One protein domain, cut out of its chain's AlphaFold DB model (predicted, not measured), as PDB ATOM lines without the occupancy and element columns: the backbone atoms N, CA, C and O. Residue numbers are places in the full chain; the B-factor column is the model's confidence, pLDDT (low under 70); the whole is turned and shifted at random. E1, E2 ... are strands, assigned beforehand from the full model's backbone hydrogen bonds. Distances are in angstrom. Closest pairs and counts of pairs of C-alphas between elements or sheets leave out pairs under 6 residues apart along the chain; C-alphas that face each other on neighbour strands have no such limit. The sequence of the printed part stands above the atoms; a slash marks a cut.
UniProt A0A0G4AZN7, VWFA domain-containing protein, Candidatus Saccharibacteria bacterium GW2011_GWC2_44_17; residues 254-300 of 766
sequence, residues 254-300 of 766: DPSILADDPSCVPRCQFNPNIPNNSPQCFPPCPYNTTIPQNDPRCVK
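What this domain is: This is residues 254 to 300 of the 766 residues of the protein "VWFA domain-containing protein" of Candidatus Saccharibacteria bacterium GW2011_GWC2_44_17 (UniProt A0A0G4AZN7). What shape do these atoms make? With little regular structure, the chain winds in loose turns strung along a rod, with the short strands E1 and E2 in successive turns, pointing nearly alike; residues 257 to 262 stick out near one end. What is it built of? The printed part has 47 residues, no named helix and two named strands, E1 then E2; the class is all strand, with 10 residues in named elements. How compact is it? It is loose, with a radius of gyration of the C-alphas of 13.3 A and spans of 43 by 16 by 12 A.

How they stand to each other: Do E1, residues 271 to 275, and E2, residues 288 to 292, meet? They are apart, and each pairs with no named strand. What joins them? A long link of 12 residues does.

Where its parts are: Where is E1? It begins at C-alpha 271 (22.096, 8.429, 29.784) and is 8.5 A long. Where does E2 end? It ends at C-alpha 292 (21.410, 10.198, 20.866), after 8.3 A.

The domain as a whole: How far does it reach? The two C-alphas farthest apart, of Asp 260 and Lys 300, are 43.4 A apart; the printed part has no cut. Where is confidence low? Mean pLDDT of the printed part is 71.7, and 21 residues are under 70, among them 271 to 280.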
ATOM      1  N   ASP A 254      23.044  11.338  44.176       67.81
ATOM      2  CA  ASP A 254      24.486  11.119  44.087       67.81
ATOM      3  C   ASP A 254      25.125  11.248  45.485       67.81
ATOM      4  O   ASP A 254      25.441  12.354  45.925       67.81
ATOM      5  N   PRO A 255      25.344  10.137  46.215       65.75
ATOM      6  CA  PRO A 255      25.884  10.175  47.578       65.75
ATOM      7  C   PRO A 255      27.305  10.752  47.709       65.75
ATOM      8  O   PRO A 255      27.829  10.822  48.822       65.75
ATOM      9  N   SER A 256      27.959  11.122  46.599       63.50
ATOM     10  CA  SER A 256      29.276  11.766  46.595       63.50
ATOM     11  C   SER A 256      29.229  13.296  46.719       63.50
ATOM     12  O   SER A 256      30.274  13.907  46.943       63.50
ATOM     13  N   ILE A 257      28.047  13.917  46.662       68.12
ATOM     14  CA  ILE A 257      27.832  15.364  46.863       68.12
ATOM     15  C   ILE A 257      26.807  15.625  47.981       68.12
ATOM     16  O   ILE A 257      26.135  14.704  48.453       68.12
ATOM     17  N   LEU A 258      26.715  16.873  48.448       69.94
ATOM     18  CA  LEU A 258      25.781  17.272  49.509       69.94
ATOM     19  C   LEU A 258      24.363  17.493  48.956       69.94
ATOM     20  O   LEU A 258      24.184  17.774  47.774       69.94
ATOM     21  N   ALA A 259      23.342  17.344  49.802       71.06
ATOM     22  CA  ALA A 259      21.937  17.459  49.395       71.06
ATOM     23  C   ALA A 259      21.508  18.882  48.987       71.06
ATOM     24  O   ALA A 259      20.501  19.035  48.299       71.06
ATOM     25  N   ASP A 260      22.260  19.898  49.403       68.44
ATOM     26  CA  ASP A 260      22.108  21.306  49.031       68.44
ATOM     27  C   ASP A 260      22.983  21.719  47.828       68.44
ATOM     28  O   ASP A 260      22.908  22.863  47.377       68.44
ATOM     29  N   ASP A 261      23.773  20.797  47.263       66.75
ATOM     30  CA  ASP A 261      24.547  21.047  46.046       66.75
ATOM     31  C   ASP A 261      23.599  21.270  44.843       66.75
ATOM     32  O   ASP A 261      22.751  20.414  44.566       66.75
ATOM     33  N   PRO A 262      23.737  22.368  44.069       64.56
ATOM     34  CA  PRO A 262      22.890  22.646  42.903       64.56
ATOM     35  C   PRO A 262      22.894  21.557  41.815       64.56
ATOM     36  O   PRO A 262      21.999  21.532  40.970       64.56
ATOM     37  N   SER A 263      23.888  20.662  41.810       66.62
ATOM     38  CA  SER A 263      23.967  19.509  40.909       66.62
ATOM     39  C   SER A 263      23.227  18.259  41.415       66.62
ATOM     40  O   SER A 263      23.140  17.269  40.684       66.62
ATOM     41  N   CYS A 264      22.618  18.308  42.608       70.00
ATOM     42  CA  CYS A 264      21.762  17.258  43.168       70.00
ATOM     43  C   CYS A 264      20.395  17.175  42.451       70.00
ATOM     44  O   CYS A 264      19.335  17.445  43.017       70.00
ATOM     45  N   VAL A 265      20.407  16.778  41.174       71.62
ATOM     46  CA  VAL A 265      19.218  16.672  40.311       71.62
ATOM     47  C   VAL A 265      19.030  15.254  39.748       71.62
ATOM     48  O   VAL A 265      20.006  14.517  39.591       71.62
ATOM     49  N   PRO A 266      17.792  14.851  39.386       68.31
ATOM     50  CA  PRO A 266      17.542  13.568  38.734       68.31
ATOM     51  C   PRO A 266      18.379  13.378  37.458       68.31
ATOM     52  O   PRO A 266      18.480  14.283  36.623       68.31
ATOM     53  N   ARG A 267      18.954  12.183  37.281       69.00
ATOM     54  CA  ARG A 267      19.723  11.798  36.083       69.00
ATOM     55  C   ARG A 267      18.799  11.421  34.917       69.00
ATOM     56  O   ARG A 267      17.680  10.958  35.131       69.00
ATOM     57  N   CYS A 268      19.269  11.608  33.687       72.94
ATOM     58  CA  CYS A 268      18.527  11.269  32.473       72.94
ATOM     59  C   CYS A 268      18.299   9.754  32.340       72.94
ATOM     60  O   CYS A 268      19.242   8.966  32.430       72.94
ATOM     61  N   GLN A 269      17.061   9.349  32.033       74.56
ATOM     62  CA  GLN A 269      16.673   7.937  31.878       74.56
ATOM     63  C   GLN A 269      17.457   7.199  30.773       74.56
ATOM     64  O   GLN A 269      17.675   5.994  30.872       74.56
ATOM     65  N   PHE A 270      17.890   7.912  29.728       75.19
ATOM     66  CA  PHE A 270      18.595   7.339  28.573       75.19
ATOM     67  C   PHE A 270      20.126   7.426  28.668       75.19
ATOM     68  O   PHE A 270      20.827   6.725  27.942       75.19
ATOM     69  N   ASN A 271      20.660   8.272  29.556       68.19
ATOM     70  CA  ASN A 271      22.096   8.429  29.784       68.19
ATOM     71  C   ASN A 271      22.350   8.894  31.233       68.19
ATOM     72  O   ASN A 271      22.267  10.095  31.504       68.19
ATOM     73  N   PRO A 272      22.712   7.986  32.160       65.81
ATOM     74  CA  PRO A 272      22.899   8.318  33.576       65.81
ATOM     75  C   PRO A 272      23.951   9.402  33.858       65.81
ATOM     76  O   PRO A 272      23.942  10.006  34.929       65.81
ATOM     77  N   ASN A 273      24.853   9.671  32.909       69.19
ATOM     78  CA  ASN A 273      25.938  10.635  33.087       69.19
ATOM     79  C   ASN A 273      25.481  12.101  32.981       69.19
ATOM     80  O   ASN A 273      26.225  12.985  33.401       69.19
ATOM     81  N   ILE A 274      24.281  12.379  32.452       69.38
ATOM     82  CA  ILE A 274      23.765  13.747  32.264       69.38
ATOM     83  C   ILE A 274      22.487  14.010  33.086       69.38
ATOM     84  O   ILE A 274      21.722  13.077  33.350       69.38
ATOM     85  N   PRO A 275      22.220  15.266  33.492       66.06
ATOM     86  CA  PRO A 275      20.959  15.656  34.128       66.06
ATOM     87  C   PRO A 275      19.726  15.366  33.259       66.06
ATOM     88  O   PRO A 275      19.783  15.480  32.034       66.06
ATOM     89  N   ASN A 276      18.585  15.052  33.878       69.94
ATOM     90  CA  ASN A 276      17.329  14.774  33.166       69.94
ATOM     91  C   ASN A 276      16.744  16.007  32.451       69.94
ATOM     92  O   ASN A 276      16.015  15.871  31.476       69.94
ATOM     93  N   ASN A 277      17.087  17.215  32.907       65.06
ATOM     94  CA  ASN A 277      16.753  18.481  32.248       65.06
ATOM     95  C   ASN A 277      17.765  18.890  31.157       65.06
ATOM     96  O   ASN A 277      17.650  19.980  30.598       65.06
ATOM     97  N   SER A 278      18.761  18.050  30.848       69.06
ATOM     98  CA  SER A 278      19.704  18.319  29.763       69.06
ATOM     99  C   SER A 278      18.988  18.303  28.405       69.06
ATOM    100  O   SER A 278      18.309  17.318  28.099       69.06
ATOM    101  N   PRO A 279      19.225  19.289  27.515       64.31
ATOM    102  CA  PRO A 279      18.742  19.266  26.131       64.31
ATOM    103  C   PRO A 279      19.440  18.198  25.260       64.31
ATOM    104  O   PRO A 279      19.365  18.255  24.039       64.31
ATOM    105  N   GLN A 280      20.141  17.236  25.869       64.88
ATOM    106  CA  GLN A 280      20.690  16.033  25.237       64.88
ATOM    107  C   GLN A 280      20.048  14.736  25.772       64.88
ATOM    108  O   GLN A 280      20.461  13.647  25.375       64.88
ATOM    109  N   CYS A 281      19.048  14.818  26.662       73.06
ATOM    110  CA  CYS A 281      18.334  13.653  27.194       73.06
ATOM    111  C   CYS A 281      17.313  13.095  26.181       73.06
ATOM    112  O   CYS A 281      16.101  13.208  26.350       73.06
ATOM    113  N   PHE A 282      17.820  12.491  25.106       76.25
ATOM    114  CA  PHE A 282      17.030  11.822  24.071       76.25
ATOM    115  C   PHE A 282      17.171  10.296  24.152       76.25
ATOM    116  O   PHE A 282      18.169   9.809  24.693       76.25
ATOM    117  N   PRO A 283      16.227   9.526  23.576       77.94
ATOM    118  CA  PRO A 283      16.400   8.091  23.390       77.94
ATOM    119  C   PRO A 283      17.695   7.772  22.621       77.94
ATOM    120  O   PRO A 283      18.158   8.604  21.830       77.94
ATOM    121  N   PRO A 284      18.274   6.569  22.783       76.00
ATOM    122  CA  PRO A 284      19.345   6.103  21.910       76.00
ATOM    123  C   PRO A 284      18.879   6.087  20.451       76.00
ATOM    124  O   PRO A 284      17.739   5.721  20.158       76.00
ATOM    125  N   CYS A 285      19.762   6.447  19.523       77.25
ATOM    126  CA  CYS A 285      19.457   6.378  18.103       77.25
ATOM    127  C   CYS A 285      19.127   4.928  17.688       77.25
ATOM    128  O   CYS A 285      19.940   4.033  17.940       77.25
ATOM    129  N   PRO A 286      17.998   4.670  16.994       72.56
ATOM    130  CA  PRO A 286      17.583   3.312  16.623       72.56
ATOM    131  C   PRO A 286      18.558   2.609  15.667       72.56
ATOM    132  O   PRO A 286      18.521   1.387  15.547       72.56
ATOM    133  N   TYR A 287      19.434   3.364  14.997       72.56
ATOM    134  CA  TYR A 287      20.427   2.836  14.061       72.56
ATOM    135  C   TYR A 287      21.853   2.765  14.624       72.56
ATOM    136  O   TYR A 287      22.710   2.105  14.040       72.56
ATOM    137  N   ASN A 288      22.122   3.446  15.739       71.00
ATOM    138  CA  ASN A 288      23.418   3.436  16.409       71.00
ATOM    139  C   ASN A 288      23.231   3.786  17.891       71.00
ATOM    140  O   ASN A 288      23.231   4.953  18.273       71.00
ATOM    141  N   THR A 289      23.127   2.772  18.745       74.75
ATOM    142  CA  THR A 289      22.835   2.938  20.179       74.75
ATOM    143  C   THR A 289      23.906   3.701  20.972       74.75
ATOM    144  O   THR A 289      23.681   4.005  22.139       74.75
ATOM    145  N   THR A 290      25.051   4.032  20.361       76.12
ATOM    146  CA  THR A 290      26.120   4.838  20.981       76.12
ATOM    147  C   THR A 290      25.917   6.353  20.859       76.12
ATOM    148  O   THR A 290      26.656   7.106  21.494       76.12
ATOM    149  N   ILE A 291      24.932   6.815  20.076       77.12
ATOM    150  CA  ILE A 291      24.612   8.242  19.900       77.12
ATOM    151  C   ILE A 291      23.134   8.542  20.225       77.12
ATOM    152  O   ILE A 291      22.283   7.664  20.056       77.12
ATOM    153  N   PRO A 292      22.797   9.767  20.672       77.31
ATOM    154  CA  PRO A 292      21.410  10.198  20.866       77.31
ATOM    155  C   PRO A 292      20.594  10.216  19.563       77.31
ATOM    156  O   PRO A 292      21.134  10.452  18.484       77.31
ATOM    157  N   GLN A 293      19.275  10.034  19.651       81.19
ATOM    158  CA  GLN A 293      18.371  10.048  18.491       81.19
ATOM    159  C   GLN A 293      18.346  11.394  17.740       81.19
ATOM    160  O   GLN A 293      18.082  11.416  16.541       81.19
ATOM    161  N   ASN A 294      18.621  12.511  18.417       82.12
ATOM    162  CA  ASN A 294      18.676  13.845  17.809       82.12
ATOM    163  C   ASN A 294      20.058  14.212  17.231       82.12
ATOM    164  O   ASN A 294      20.234  15.328  16.743       82.12
ATOM    165  N   ASP A 295      21.050  13.323  17.324       80.19
ATOM    166  CA  ASP A 295      22.370  13.542  16.736       80.19
ATOM    167  C   ASP A 295      22.248  13.583  15.199       80.19
ATOM    168  O   ASP A 295      21.629  12.683  14.630       80.19
ATOM    169  N   PRO A 296      22.851  14.551  14.481       78.56
ATOM    170  CA  PRO A 296      22.832  14.579  13.013       78.56
ATOM    171  C   PRO A 296      23.424  13.328  12.343       78.56
ATOM    172  O   PRO A 296      23.185  13.090  11.163       78.56
ATOM    173  N   ARG A 297      24.196  12.517  13.081       77.12
ATOM    174  CA  ARG A 297      24.724  11.213  12.647       77.12
ATOM    175  C   ARG A 297      23.748  10.060  12.896       77.12
ATOM    176  O   ARG A 297      24.029   8.946  12.462       77.12
ATOM    177  N   CYS A 298      22.607  10.300  13.547       76.06
ATOM    178  CA  CYS A 298      21.489   9.360  13.655       76.06
ATOM    179  C   CYS A 298      20.697   9.276  12.336       76.06
ATOM    180  O   CYS A 298      19.472   9.371  12.284       76.06
ATOM    181  N   VAL A 299      21.421   9.094  11.236       75.88
ATOM    182  CA  VAL A 299      20.848   8.766   9.936       75.88
ATOM    183  C   VAL A 299      20.720   7.256   9.823       75.88
ATOM    184  O   VAL A 299      21.539   6.505  10.358       75.88
ATOM    185  N   LYS A 300      19.691   6.802   9.108       72.75
ATOM    186  CA  LYS A 300      19.556   5.396   8.744       72.75
ATOM    187  C   LYS A 300      20.750   4.995   7.860       72.75
ATOM    188  O   LYS A 300      20.929   5.619   6.815       72.75
TER     189      LYS A 300